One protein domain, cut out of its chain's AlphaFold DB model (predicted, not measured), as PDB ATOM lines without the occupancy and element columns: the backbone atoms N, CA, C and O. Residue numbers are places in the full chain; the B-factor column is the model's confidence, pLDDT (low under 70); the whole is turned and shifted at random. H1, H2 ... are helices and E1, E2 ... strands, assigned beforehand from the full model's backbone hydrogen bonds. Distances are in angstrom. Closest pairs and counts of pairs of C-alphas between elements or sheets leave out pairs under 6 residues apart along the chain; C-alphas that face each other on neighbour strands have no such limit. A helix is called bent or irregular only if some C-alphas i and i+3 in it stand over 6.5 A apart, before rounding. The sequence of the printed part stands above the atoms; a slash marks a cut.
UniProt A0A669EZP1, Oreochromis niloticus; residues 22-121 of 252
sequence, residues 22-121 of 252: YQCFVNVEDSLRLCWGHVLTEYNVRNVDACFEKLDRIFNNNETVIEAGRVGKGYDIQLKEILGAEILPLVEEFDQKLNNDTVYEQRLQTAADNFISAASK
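AT A GLANCE: This is residues 22 to 121 of the 252 residues of a protein of Oreochromis niloticus (UniProt A0A669EZP1). A long helical hairpin, H5 and H6 side by side, runs along a rod-shaped domain, and a second layer of shorter helices covers one side of it: H2 and the short H1 pack on H5, while H3 and H4 pack on H6. The links from E1 to H3 and from H4 to H5 lie at opposite ends of the rod. The printed part has 100 residues with six named helices and one named strand, in the order H1, H2, E1, H3, H4, H5, H6, and its class is mostly helix. It is compact, with a radius of gyration of the C-alphas of 13.5 A, and spans 45 by 21 by 17 A.

IN THESE COORDINATES: Find C-alpha 76 at (-16.209, 23.122, 23.492); from there H5 runs 26.5 A to residue 94, with a kink of 33 degrees near residue 83. H5 is irregular, but only just: C-alphas 86 and 89 are 6.50 A apart. H6, residues 101 to 119, runs 26.6 A and ends at C-alpha 119 at (-9.734, 29.271, 27.941). Look earlier for H1, residues 22 to 25, which begins at C-alpha 22 at (-20.201, 25.733, 34.569), then H2, residues 28 to 36, 12.0 A, and E1, residues 38 to 40, 6.9 A. H3 is residues 48 to 60, 16.3 A, and H4 is residues 63 to 68, 8.3 A.

HOW THE PARTS SIT: Start at the hairpin: H5 and H6 touch, closest at the C-alphas of Glu 86 and Ala 111, 5.1 A apart, at a shallow tilt of 20 degrees, opposite ways. H2 touches residues 88 to 94 of H5, closest at C-alphas 34 and 91, 4.6 A, at 33 degrees, only just shallow, the same way. Residues 80 to 84 of H5 touch H1, closest at C-alphas 80 and 25, 5.3 A. Residues 104 to 112 of H6 touch H3, closest at C-alphas 109 and 58, 6.3 A, at a shallow tilt of 25 degrees, the same way. H4 touches residues 112 to 119 of H6, closest at C-alphas 68 and 116, 5.3 A, at a steep tilt of 41 degrees. H3 and H5 are apart. E1 pairs with no named strand. Every O i to N i+4 pair is within hydrogen-bond range in H2, H3, H4 and H6; in H5 13 of 15 are, and H1 is too short for such a pair.

THE WHOLE: The two C-alphas farthest apart, of Tyr 43 and Lys 73, are 46.4 A apart. The printed part has no cut and no long link. Its mean pLDDT is 93.6, and no printed residue is under 70.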
ATOM      1  N   TYR A  22     -20.041  26.662  33.449       94.56
ATOM      2  CA  TYR A  22     -20.201  25.733  34.569       94.56
ATOM      3  C   TYR A  22     -21.401  24.809  34.384       94.56
ATOM      4  O   TYR A  22     -21.230  23.596  34.395       94.56
ATOM      5  N   GLN A  23     -22.593  25.348  34.138       92.19
ATOM      6  CA  GLN A  23     -23.798  24.531  33.969       92.19
ATOM      7  C   GLN A  23     -23.808  23.733  32.655       92.19
ATOM      8  O   GLN A  23     -24.417  22.667  32.591       92.19
ATOM      9  N   CYS A  24     -23.094  24.192  31.623       93.50
ATOM     10  CA  CYS A  24     -22.932  23.437  30.381       93.50
ATOM     11  C   CYS A  24     -22.047  22.193  30.541       93.50
ATOM     12  O   CYS A  24     -22.213  21.217  29.806       93.50
ATOM     13  N   PHE A  25     -21.077  22.228  31.461       94.88
ATOM     14  CA  PHE A  25     -20.005  21.230  31.521       94.88
ATOM     15  C   PHE A  25     -19.987  20.397  32.805       94.88
ATOM     16  O   PHE A  25     -19.540  19.247  32.761       94.88
ATOM     17  N   VAL A  26     -20.485  20.939  33.915       94.94
ATOM     18  CA  VAL A  26     -20.562  20.280  35.222       94.94
ATOM     19  C   VAL A  26     -21.987  19.790  35.443       94.94
ATOM     20  O   VAL A  26     -22.951  20.539  35.304       94.94
ATOM     21  N   ASN A  27     -22.129  18.507  35.767       92.69
ATOM     22  CA  ASN A  27     -23.443  17.923  35.999       92.69
ATOM     23  C   ASN A  27     -23.987  18.311  37.388       92.69
ATOM     24  O   ASN A  27     -23.248  18.662  38.309       92.69
ATOM     25  N   VAL A  28     -25.306  18.200  37.543       91.38
ATOM     26  CA  VAL A  28     -26.005  18.565  38.784       91.38
ATOM     27  C   VAL A  28     -25.555  17.714  39.980       91.38
ATOM     28  O   VAL A  28     -25.523  18.214  41.101       91.38
ATOM     29  N   GLU A  29     -25.193  16.447  39.767       94.44
ATOM     30  CA  GLU A  29     -24.751  15.544  40.837       94.44
ATOM     31  C   GLU A  29     -23.428  16.010  41.459       94.44
ATOM     32  O   GLU A  29     -23.319  16.101  42.682       94.44
ATOM     33  N   ASP A  30     -22.459  16.398  40.636       95.44
ATOM     34  CA  ASP A  30     -21.176  16.933  41.077       95.44
ATOM     35  C   ASP A  30     -21.345  18.292  41.760       95.44
ATOM     36  O   ASP A  30     -20.735  18.532  42.803       95.44
ATOM     37  N   SER A  31     -22.236  19.158  41.261       94.81
ATOM     38  CA  SER A  31     -22.576  20.413  41.944       94.81
ATOM     39  C   SER A  31     -23.200  20.176  43.323       94.81
ATOM     40  O   SER A  31     -22.863  20.873  44.280       94.81
ATOM     41  N   LEU A  32     -24.078  19.178  43.463       94.38
ATOM     42  CA  LEU A  32     -24.677  18.818  44.749       94.38
ATOM     43  C   LEU A  32     -23.639  18.256  45.722       94.38
ATOM     44  O   LEU A  32     -23.625  18.656  46.886       94.38
ATOM     45  N   ARG A  33     -22.757  17.367  45.255       94.75
ATOM     46  CA  ARG A  33     -21.653  16.813  46.058       94.75
ATOM     47  C   ARG A  33     -20.717  17.913  46.545       94.75
ATOM     48  O   ARG A  33     -20.403  17.963  47.733       94.75
ATOM     49  N   LEU A  34     -20.356  18.834  45.651       94.88
ATOM     50  CA  LEU A  34     -19.569  20.015  45.978       94.88
ATOM     51  C   LEU A  34     -20.276  20.883  47.021       94.88
ATOM     52  O   LEU A  34     -19.680  21.215  48.034       94.88
ATOM     53  N   CYS A  35     -21.550  21.228  46.826       94.50
ATOM     54  CA  CYS A  35     -22.242  22.145  47.733       94.50
ATOM     55  C   CYS A  35     -22.699  21.525  49.057       94.50
ATOM     56  O   CYS A  35     -22.934  22.249  50.028       94.50
ATOM     57  N   TRP A  36     -22.776  20.197  49.152       91.81
ATOM     58  CA  TRP A  36     -23.122  19.505  50.393       91.81
ATOM     59  C   TRP A  36     -22.133  19.785  51.533       91.81
ATOM     60  O   TRP A  36     -22.518  19.800  52.708       91.81
ATOM     61  N   GLY A  37     -20.863  20.027  51.209       86.19
ATOM     62  CA  GLY A  37     -19.821  20.305  52.194       86.19
ATOM     63  C   GLY A  37     -19.780  21.751  52.708       86.19
ATOM     64  O   GLY A  37     -18.954  22.047  53.570       86.19
ATOM     65  N   HIS A  38     -20.606  22.671  52.194       92.94
ATOM     66  CA  HIS A  38     -20.501  24.103  52.501       92.94
ATOM     67  C   HIS A  38     -21.105  24.480  53.859       92.94
ATOM     68  O   HIS A  38     -22.284  24.224  54.124       92.94
ATOM     69  N   VAL A  39     -20.306  25.140  54.705       90.62
ATOM     70  CA  VAL A  39     -20.698  25.626  56.037       90.62
ATOM     71  C   VAL A  39     -20.482  27.134  56.151       90.62
ATOM     72  O   VAL A  39     -19.402  27.639  55.854       90.62
ATOM     73  N   LEU A  40     -21.498  27.849  56.643       87.69
ATOM     74  CA  LEU A  40     -21.385  29.269  56.987       87.69
ATOM     75  C   LEU A  40     -20.578  29.432  58.272       87.69
ATOM     76  O   LEU A  40     -20.984  28.914  59.315       87.69
ATOM     77  N   THR A  41     -19.474  30.178  58.216       86.69
ATOM     78  CA  THR A  41     -18.536  30.287  59.346       86.69
ATOM     79  C   THR A  41     -19.181  30.946  60.566       86.69
ATOM     80  O   THR A  41     -18.951  30.512  61.690       86.69
ATOM     81  N   GLU A  42     -20.027  31.958  60.353       84.50
ATOM     82  CA  GLU A  42     -20.677  32.722  61.430       84.50
ATOM     83  C   GLU A  42     -21.622  31.861  62.286       84.50
ATOM     84  O   GLU A  42     -21.652  31.992  63.509       84.50
ATOM     85  N   TYR A  43     -22.365  30.953  61.649       85.50
ATOM     86  CA  TYR A  43     -23.404  30.156  62.309       85.50
ATOM     87  C   TYR A  43     -22.991  28.701  62.543       85.50
ATOM     88  O   TYR A  43     -23.662  27.988  63.285       85.50
ATOM     89  N   ASN A  44     -21.904  28.249  61.909       85.12
ATOM     90  CA  ASN A  44     -21.488  26.849  61.846       85.12
ATOM     91  C   ASN A  44     -22.618  25.915  61.359       85.12
ATOM     92  O   ASN A  44     -22.800  24.800  61.852       85.12
ATOM     93  N   VAL A  45     -23.412  26.397  60.399       88.56
ATOM     94  CA  VAL A  45     -24.540  25.667  59.806       88.56
ATOM     95  C   VAL A  45     -24.235  25.372  58.345       88.56
ATOM     96  O   VAL A  45     -23.765  26.242  57.607       88.56
ATOM     97  N   ARG A  46     -24.525  24.139  57.918       90.44
ATOM     98  CA  ARG A  46     -24.480  23.766  56.504       90.44
ATOM     99  C   ARG A  46     -25.508  24.579  55.727       90.44
ATOM    100  O   ARG A  46     -26.684  24.566  56.080       90.44
ATOM    101  N   ASN A  47     -25.081  25.215  54.645       92.25
ATOM    102  CA  ASN A  47     -25.978  25.973  53.784       92.25
ATOM    103  C   ASN A  47     -25.666  25.677  52.315       92.25
ATOM    104  O   ASN A  47     -24.707  26.208  51.760       92.25
ATOM    105  N   VAL A  48     -26.466  24.796  51.717       92.62
ATOM    106  CA  VAL A  48     -26.310  24.372  50.319       92.62
ATOM    107  C   VAL A  48     -26.695  25.507  49.368       92.62
ATOM    108  O   VAL A  48     -25.974  25.753  48.406       92.62
ATOM    109  N   ASP A  49     -27.759  26.249  49.677       93.38
ATOM    110  CA  ASP A  49     -28.245  27.356  48.844       93.38
ATOM    111  C   ASP A  49     -27.188  28.459  48.719       93.38
ATOM    112  O   ASP A  49     -26.861  28.887  47.616       93.38
ATOM    113  N   ALA A  50     -26.538  28.824  49.829       93.75
ATOM    114  CA  ALA A  50     -25.442  29.794  49.827       93.75
ATOM    115  C   ALA A  50     -24.230  29.334  48.992       93.75
ATOM    116  O   ALA A  50     -23.479  30.166  48.487       93.75
ATOM    117  N   CYS A  51     -24.014  28.024  48.835       94.38
ATOM    118  CA  CYS A  51     -22.996  27.519  47.915       94.38
ATOM    119  C   CYS A  51     -23.415  27.699  46.453       94.38
ATOM    120  O   CYS A  51     -22.609  28.167  45.650       94.38
ATOM    121  N   PHE A  52     -24.669  27.394  46.107       93.81
ATOM    122  CA  PHE A  52     -25.179  27.626  44.754       93.81
ATOM    123  C   PHE A  52     -25.176  29.110  44.386       93.81
ATOM    124  O   PHE A  52     -24.726  29.448  43.299       93.81
ATOM    125  N   GLU A  53     -25.527  30.009  45.309       93.75
ATOM    126  CA  GLU A  53     -25.394  31.457  45.097       93.75
ATOM    127  C   GLU A  53     -23.941  31.871  44.802       93.75
ATOM    128  O   GLU A  53     -23.684  32.737  43.961       93.75
ATOM    129  N   LYS A  54     -22.958  31.236  45.460       93.94
ATOM    130  CA  LYS A  54     -21.534  31.458  45.164       93.94
ATOM    131  C   LYS A  54     -21.156  30.928  43.783       93.94
ATOM    132  O   LYS A  54     -20.464  31.643  43.061       93.94
ATOM    133  N   LEU A  55     -21.598  29.726  43.406       94.62
ATOM    134  CA  LEU A  55     -21.383  29.179  42.060       94.62
ATOM    135  C   LEU A  55     -21.997  30.093  40.994       94.62
ATOM    136  O   LEU A  55     -21.335  30.412  40.005       94.62
ATOM    137  N   ASP A  56     -23.210  30.586  41.236       92.31
ATOM    138  CA  ASP A  56     -23.900  31.502  40.339       92.31
ATOM    139  C   ASP A  56     -23.129  32.806  40.171       92.31
ATOM    140  O   ASP A  56     -22.906  33.263  39.057       92.31
ATOM    141  N   ARG A  57     -22.667  33.408  41.264       94.31
ATOM    142  CA  ARG A  57     -21.916  34.665  41.203       94.31
ATOM    143  C   ARG A  57     -20.533  34.499  40.562       94.31
ATOM    144  O   ARG A  57     -20.108  35.376  39.820       94.31
ATOM    145  N   ILE A  58     -19.813  33.424  40.887       95.94
ATOM    146  CA  ILE A  58     -18.416  33.222  40.464       95.94
ATOM    147  C   ILE A  58     -18.340  32.738  39.016       95.94
ATOM    148  O   ILE A  58     -17.466  33.192  38.276       95.94
ATOM    149  N   PHE A  59     -19.252  31.851  38.614       94.56
ATOM    150  CA  PHE A  59     -19.283  31.269  37.277       94.56
ATOM    151  C   PHE A  59     -20.481  31.763  36.475       94.56
ATOM    152  O   PHE A  59     -20.283  32.305  35.388       94.56
ATOM    153  N   ASN A  60     -21.711  31.593  36.986       89.25
ATOM    154  CA  ASN A  60     -22.879  31.691  36.109       89.25
ATOM    155  C   ASN A  60     -23.204  33.091  35.595       89.25
ATOM    156  O   ASN A  60     -23.576  33.256  34.440       89.25
ATOM    157  N   ASN A  61     -22.992  34.090  36.439       90.81
ATOM    158  CA  ASN A  61     -23.267  35.494  36.171       90.81
ATOM    159  C   ASN A  61     -21.972  36.303  36.001       90.81
ATOM    160  O   ASN A  61     -21.999  37.533  36.034       90.81
ATOM    161  N   ASN A  62     -20.829  35.628  35.858       93.38
ATOM    162  CA  ASN A  62     -19.542  36.279  35.666       93.38
ATOM    163  C   ASN A  62     -19.252  36.433  34.170       93.38
ATOM    164  O   ASN A  62     -18.845  35.482  33.501       93.38
ATOM    165  N   GLU A  63     -19.411  37.655  33.661       93.44
ATOM    166  CA  GLU A  63     -19.163  37.992  32.253       93.44
ATOM    167  C   GLU A  63     -17.763  37.578  31.788       93.44
ATOM    168  O   GLU A  63     -17.601  37.105  30.669       93.44
ATOM    169  N   THR A  64     -16.750  37.653  32.656       95.12
ATOM    170  CA  THR A  64     -15.377  37.270  32.287       95.12
ATOM    171  C   THR A  64     -15.265  35.767  32.027       95.12
ATOM    172  O   THR A  64     -14.576  35.353  31.096       95.12
ATOM    173  N   VAL A  65     -15.965  34.940  32.814       95.25
ATOM    174  CA  VAL A  65     -16.030  33.484  32.604       95.25
ATOM    175  C   VAL A  65     -16.791  33.172  31.314       95.25
ATOM    176  O   VAL A  65     -16.324  32.369  30.506       95.25
ATOM    177  N   ILE A  66     -17.928  33.837  31.094       93.75
ATOM    178  CA  ILE A  66     -18.757  33.655  29.893       93.75
ATOM    179  C   ILE A  66     -17.968  34.019  28.626       93.75
ATOM    180  O   ILE A  66     -17.897  33.215  27.695       93.75
ATOM    181  N   GLU A  67     -17.314  35.181  28.604       92.94
ATOM    182  CA  GLU A  67     -16.515  35.650  27.467       92.94
ATOM    183  C   GLU A  67     -15.263  34.793  27.243       92.94
ATOM    184  O   GLU A  67     -14.907  34.470  26.102       92.94
ATOM    185  N   ALA A  68     -14.622  34.319  28.316       95.06
ATOM    186  CA  ALA A  68     -13.530  33.360  28.197       95.06
ATOM    187  C   ALA A  68     -13.978  32.079  27.472       95.06
ATOM    188  O   ALA A  68     -13.202  31.533  26.687       95.06
ATOM    189  N   GLY A  69     -15.238  31.665  27.635       94.19
ATOM    190  CA  GLY A  69     -15.846  30.545  26.917       94.19
ATOM    191  C   GLY A  69     -16.216  30.802  25.446       94.19
ATOM    192  O   GLY A  69     -16.517  29.841  24.741       94.19
ATOM    193  N   ARG A  70     -16.169  32.043  24.931       93.50
ATOM    194  CA  ARG A  70     -16.515  32.359  23.523       93.50
ATOM    195  C   ARG A  70     -15.420  31.964  22.529       93.50
ATOM    196  O   ARG A  70     -14.685  32.806  22.004       93.50
ATOM    197  N   VAL A  71     -15.280  30.667  22.290       92.69
ATOM    198  CA  VAL A  71     -14.249  30.061  21.428       92.69
ATOM    199  C   VAL A  71     -14.839  29.536  20.121       92.69
ATOM    200  O   VAL A  71     -16.051  29.343  20.014       92.69
ATOM    201  N   GLY A  72     -13.990  29.292  19.122       90.81
ATOM    202  CA  GLY A  72     -14.425  28.748  17.832       90.81
ATOM    203  C   GLY A  72     -15.017  27.333  17.906       90.81
ATOM    204  O   GLY A  72     -14.914  26.621  18.912       90.81
ATOM    205  N   LYS A  73     -15.624  26.897  16.798       87.88
ATOM    206  CA  LYS A  73     -16.183  25.545  16.660       87.88
ATOM    207  C   LYS A  73     -15.147  24.441  16.925       87.88
ATOM    208  O   LYS A  73     -14.044  24.493  16.392       87.88
ATOM    209  N   GLY A  74     -15.531  23.437  17.720       88.75
ATOM    210  CA  GLY A  74     -14.710  22.271  18.080       88.75
ATOM    211  C   GLY A  74     -13.886  22.421  19.365       88.75
ATOM    212  O   GLY A  74     -13.265  21.454  19.799       88.75
ATOM    213  N   TYR A  75     -13.877  23.607  19.982       93.50
ATOM    214  CA  TYR A  75     -13.151  23.877  21.230       93.50
ATOM    215  C   TYR A  75     -14.008  23.717  22.500       93.50
ATOM    216  O   TYR A  75     -13.487  23.839  23.605       93.50
ATOM    217  N   ASP A  76     -15.297  23.398  22.374       93.38
ATOM    218  CA  ASP A  76     -16.209  23.122  23.492       93.38
ATOM    219  C   ASP A  76     -15.764  21.917  24.337       93.38
ATOM    220  O   ASP A  76     -15.833  21.956  25.565       93.38
ATOM    221  N   ILE A  77     -15.213  20.881  23.696       94.44
ATOM    222  CA  ILE A  77     -14.634  19.719  24.389       94.44
ATOM    223  C   ILE A  77     -13.459  20.158  25.273       94.44
ATOM    224  O   ILE A  77     -13.392  19.781  26.440       94.44
ATOM    225  N   GLN A  78     -12.573  21.010  24.750       96.81
ATOM    226  CA  GLN A  78     -11.435  21.525  25.513       96.81
ATOM    227  C   GLN A  78     -11.885  22.448  26.648       96.81
ATOM    228  O   GLN A  78     -11.328  22.384  27.738       96.81
ATOM    229  N   LEU A  79     -12.924  23.267  26.445       96.88
ATOM    230  CA  LEU A  79     -13.507  24.060  27.530       96.88
ATOM    231  C   LEU A  79     -14.046  23.179  28.659       96.88
ATOM    232  O   LEU A  79     -13.798  23.471  29.830       96.88
ATOM    233  N   LYS A  80     -14.744  22.091  28.313       96.44
ATOM    234  CA  LYS A  80     -15.231  21.112  29.287       96.44
ATOM    235  C   LYS A  80     -14.083  20.471  30.064       96.44
ATOM    236  O   LYS A  80     -14.181  20.338  31.279       96.44
ATOM    237  N   GLU A  81     -13.006  20.089  29.383       97.75
ATOM    238  CA  GLU A  81     -11.816  19.512  30.016       97.75
ATOM    239  C   GLU A  81     -11.132  20.507  30.961       97.75
ATOM    240  O   GLU A  81     -10.828  20.149  32.098       97.75
ATOM    241  N   ILE A  82     -10.948  21.759  30.528       98.19
ATOM    242  CA  ILE A  82     -10.357  22.826  31.346       98.19
ATOM    243  C   ILE A  82     -11.197  23.053  32.603       98.19
ATOM    244  O   ILE A  82     -10.660  23.044  33.705       98.19
ATOM    245  N   LEU A  83     -12.514  23.232  32.463       97.56
ATOM    246  CA  LEU A  83     -13.365  23.499  33.619       97.56
ATOM    247  C   LEU A  83     -13.474  22.282  34.543       97.56
ATOM    248  O   LEU A  83     -13.451  22.424  35.764       97.56
ATOM    249  N   GLY A  84     -13.548  21.079  33.970       97.50
ATOM    250  CA  GLY A  84     -13.551  19.830  34.724       97.50
ATOM    251  C   GLY A  84     -12.276  19.641  35.549       97.50
ATOM    252  O   GLY A  84     -12.366  19.233  36.704       97.50
ATOM    253  N   ALA A  85     -11.109  19.996  35.004       97.94
ATOM    254  CA  ALA A  85      -9.834  19.923  35.717       97.94
ATOM    255  C   ALA A  85      -9.778  20.842  36.950       97.94
ATOM    256  O   ALA A  85      -9.088  20.518  37.914       97.94
ATOM    257  N   GLU A  86     -10.530  21.944  36.948       97.69
ATOM    258  CA  GLU A  86     -10.603  22.869  38.081       97.69
ATOM    259  C   GLU A  86     -11.696  22.485  39.093       97.69
ATOM    260  O   GLU A  86     -11.507  22.634  40.300       97.69
ATOM    261  N   ILE A  87     -12.841  21.973  38.628       97.06
ATOM    262  CA  ILE A  87     -14.000  21.687  39.487       97.06
ATOM    263  C   ILE A  87     -13.957  20.286  40.098       97.06
ATOM    264  O   ILE A  87     -14.219  20.144  41.292       97.06
ATOM    265  N   LEU A  88     -13.635  19.245  39.326       96.56
ATOM    266  CA  LEU A  88     -13.727  17.860  39.804       96.56
ATOM    267  C   LEU A  88     -12.816  17.567  41.010       96.56
ATOM    268  O   LEU A  88     -13.294  16.928  41.948       96.56
ATOM    269  N   PRO A  89     -11.574  18.086  41.091       96.56
ATOM    270  CA  PRO A  89     -10.766  17.920  42.298       96.56
ATOM    271  C   PRO A  89     -11.394  18.571  43.535       96.56
ATOM    272  O   PRO A  89     -11.263  18.041  44.636       96.56
ATOM    273  N   LEU A  90     -12.104  19.698  43.376       95.75
ATOM    274  CA  LEU A  90     -12.837  20.328  44.481       95.75
ATOM    275  C   LEU A  90     -14.018  19.468  44.919       95.75
ATOM    276  O   LEU A  90     -14.237  19.318  46.118       95.75
ATOM    277  N   VAL A  91     -14.746  18.883  43.962       95.50
ATOM    278  CA  VAL A  91     -15.836  17.941  44.246       95.50
ATOM    279  C   VAL A  91     -15.297  16.784  45.086       95.50
ATOM    280  O   VAL A  91     -15.828  16.527  46.157       95.50
ATOM    281  N   GLU A  92     -14.217  16.129  44.656       93.81
ATOM    282  CA  GLU A  92     -13.609  15.005  45.382       93.81
ATOM    283  C   GLU A  92     -13.059  15.399  46.760       93.81
ATOM    284  O   GLU A  92     -13.215  14.662  47.736       93.81
ATOM    285  N   GLU A  93     -12.405  16.558  46.860       92.06
ATOM    286  CA  GLU A  93     -11.824  17.024  48.117       92.06
ATOM    287  C   GLU A  93     -12.905  17.348  49.151       92.06
ATOM    288  O   GLU A  93     -12.729  17.014  50.331       92.06
ATOM    289  N   PHE A  94     -13.992  17.993  48.719       93.38
ATOM    290  CA  PHE A  94     -15.055  18.502  49.584       93.38
ATOM    291  C   PHE A  94     -16.183  17.501  49.823       93.38
ATOM    292  O   PHE A  94     -16.932  17.670  50.787       93.38
ATOM    293  N   ASP A  95     -16.294  16.451  49.006       89.19
ATOM    294  CA  ASP A  95     -17.311  15.419  49.175       89.19
ATOM    295  C   ASP A  95     -17.271  14.853  50.600       89.19
ATOM    296  O   ASP A  95     -16.226  14.454  51.123       89.19
ATOM    297  N   GLN A  96     -18.432  14.864  51.254       82.94
ATOM    298  CA  GLN A  96     -18.623  14.433  52.643       82.94
ATOM    299  C   GLN A  96     -17.755  15.163  53.694       82.94
ATOM    300  O   GLN A  96     -17.742  14.751  54.856       82.94
ATOM    301  N   LYS A  97     -17.087  16.271  53.344       88.19
ATOM    302  CA  LYS A  97     -16.289  17.093  54.267       88.19
ATOM    303  C   LYS A  97     -16.897  18.477  54.438       88.19
ATOM    304  O   LYS A  97     -17.282  19.139  53.480       88.19
ATOM    305  N   LEU A  98     -16.959  18.929  55.686       86.00
ATOM    306  CA  LEU A  98     -17.400  20.282  56.002       86.00
ATOM    307  C   LEU A  98     -16.239  21.251  55.788       86.00
ATOM    308  O   LEU A  98     -15.191  21.088  56.411       86.00
ATOM    309  N   ASN A  99     -16.433  22.257  54.937       89.94
ATOM    310  CA  ASN A  99     -15.471  23.336  54.744       89.94
ATOM    311  C   ASN A  99     -16.160  24.691  54.920       89.94
ATOM    312  O   ASN A  99     -17.314  24.884  54.530       89.94
ATOM    313  N   ASN A 100     -15.423  25.627  55.511       90.12
ATOM    314  CA  ASN A 100     -15.905  26.973  55.785       90.12
ATOM    315  C   ASN A 100     -16.107  27.772  54.489       90.12
ATOM    316  O   ASN A 100     -15.343  27.631  53.531       90.12
ATOM    317  N   ASP A 101     -17.096  28.662  54.498       87.88
ATOM    318  CA  ASP A 101     -17.470  29.557  53.394       87.88
ATOM    319  C   ASP A 101     -16.293  30.287  52.727       87.88
ATOM    320  O   ASP A 101     -16.231  30.377  51.502       87.88
ATOM    321  N   THR A 102     -15.328  30.755  53.517       90.19
ATOM    322  CA  THR A 102     -14.149  31.486  53.040       90.19
ATOM    323  C   THR A 102     -13.245  30.583  52.197       90.19
ATOM    324  O   THR A 102     -12.721  31.013  51.172       90.19
ATOM    325  N   VAL A 103     -13.104  29.310  52.589       93.19
ATOM    326  CA  VAL A 103     -12.326  28.314  51.835       93.19
ATOM    327  C   VAL A 103     -13.025  27.994  50.517       93.19
ATOM    328  O   VAL A 103     -12.370  27.971  49.477       93.19
ATOM    329  N   TYR A 104     -14.347  27.800  50.546       93.00
ATOM    330  CA  TYR A 104     -15.143  27.587  49.334       93.00
ATOM    331  C   TYR A 104     -14.975  28.730  48.343       93.00
ATOM    332  O   TYR A 104     -14.623  28.503  47.190       93.00
ATOM    333  N   GLU A 105     -15.203  29.960  48.794       94.06
ATOM    334  CA  GLU A 105     -15.147  31.140  47.939       94.06
ATOM    335  C   GLU A 105     -13.764  31.322  47.315       94.06
ATOM    336  O   GLU A 105     -13.664  31.495  46.102       94.06
ATOM    337  N   GLN A 106     -12.695  31.184  48.106       96.50
ATOM    338  CA  GLN A 106     -11.330  31.287  47.598       96.50
ATOM    339  C   GLN A 106     -11.012  30.200  46.558       96.50
ATOM    340  O   GLN A 106     -10.428  30.496  45.513       96.50
ATOM    341  N   ARG A 107     -11.382  28.939  46.823       96.94
ATOM    342  CA  ARG A 107     -11.089  27.812  45.919       96.94
ATOM    343  C   ARG A 107     -11.899  27.898  44.624       96.94
ATOM    344  O   ARG A 107     -11.335  27.673  43.559       96.94
ATOM    345  N   LEU A 108     -13.172  28.283  44.702       96.88
ATOM    346  CA  LEU A 108     -14.028  28.482  43.529       96.88
ATOM    347  C   LEU A 108     -13.573  29.673  42.682       96.88
ATOM    348  O   LEU A 108     -13.546  29.564  41.461       96.88
ATOM    349  N   GLN A 109     -13.163  30.779  43.312       97.81
ATOM    350  CA  GLN A 109     -12.600  31.914  42.581       97.81
ATOM    351  C   GLN A 109     -11.308  31.514  41.857       97.81
ATOM    352  O   GLN A 109     -11.157  31.801  40.676       97.81
ATOM    353  N   THR A 110     -10.427  30.771  42.533       98.38
ATOM    354  CA  THR A 110      -9.193  30.250  41.918       98.38
ATOM    355  C   THR A 110      -9.503  29.372  40.701       98.38
ATOM    356  O   THR A 110      -8.881  29.532  39.656       98.38
ATOM    357  N   ALA A 111     -10.497  28.484  40.811       98.25
ATOM    358  CA  ALA A 111     -10.944  27.641  39.703       98.25
ATOM    359  C   ALA A 111     -11.477  28.466  38.515       98.25
ATOM    360  O   ALA A 111     -11.148  28.179  37.363       98.25
ATOM    361  N   ALA A 112     -12.260  29.518  38.775       97.94
ATOM    362  CA  ALA A 112     -12.747  30.418  37.730       97.94
ATOM    363  C   ALA A 112     -11.606  31.186  37.044       97.94
ATOM    364  O   ALA A 112     -11.559  31.252  35.816       97.94
ATOM    365  N   ASP A 113     -10.654  31.710  37.818       98.44
ATOM    366  CA  ASP A 113      -9.500  32.451  37.297       98.44
ATOM    367  C   ASP A 113      -8.599  31.548  36.434       98.44
ATOM    368  O   ASP A 113      -8.135  31.950  35.359       98.44
ATOM    369  N   ASN A 114      -8.398  30.297  36.859       98.56
ATOM    370  CA  ASN A 114      -7.666  29.291  36.091       98.56
ATOM    371  C   ASN A 114      -8.391  28.931  34.791       98.56
ATOM    372  O   ASN A 114      -7.753  28.899  33.733       98.56
ATOM    373  N   PHE A 115      -9.714  28.737  34.841       98.06
ATOM    374  CA  PHE A 115     -10.528  28.522  33.647       98.06
ATOM    375  C   PHE A 115     -10.388  29.689  32.665       98.06
ATOM    376  O   PHE A 115     -10.085  29.456  31.497       98.06
ATOM    377  N   ILE A 116     -10.519  30.939  33.126       97.94
ATOM    378  CA  ILE A 116     -10.351  32.138  32.288       97.94
ATOM    379  C   ILE A 116      -8.960  32.150  31.637       97.94
ATOM    380  O   ILE A 116      -8.828  32.317  30.422       97.94
ATOM    381  N   SER A 117      -7.909  31.927  32.428       98.12
ATOM    382  CA  SER A 117      -6.520  31.913  31.958       98.12
ATOM    383  C   SER A 117      -6.254  30.821  30.918       98.12
ATOM    384  O   SER A 117      -5.561  31.058  29.927       98.12
ATOM    385  N   ALA A 118      -6.811  29.626  31.099       98.06
ATOM    386  CA  ALA A 118      -6.659  28.528  30.153       98.06
ATOM    387  C   ALA A 118      -7.521  28.725  28.893       98.06
ATOM    388  O   ALA A 118      -6.998  28.649  27.781       98.06
ATOM    389  N   ALA A 119      -8.803  29.057  29.047       96.88
ATOM    390  CA  ALA A 119      -9.734  29.271  27.941       96.88
ATOM    391  C   ALA A 119      -9.347  30.478  27.067       96.88
ATOM    392  O   ALA A 119      -9.524  30.452  25.849       96.88
ATOM    393  N   SER A 120      -8.744  31.526  27.642       95.00
ATOM    394  CA  SER A 120      -8.219  32.677  26.882       95.00
ATOM    395  C   SER A 120      -7.142  32.305  25.854       95.00
ATOM    396  O   SER A 120      -6.970  33.021  24.870       95.00
ATOM    397  N   LYS A 121      -6.457  31.169  26.036       95.50
ATOM    398  CA  LYS A 121      -5.424  30.665  25.117       95.50
ATOM    399  C   LYS A 121      -6.003  29.859  23.953       95.50
ATOM    400  O   LYS A 121      -5.265  29.534  23.025       95.50
TER     401      LYS A 121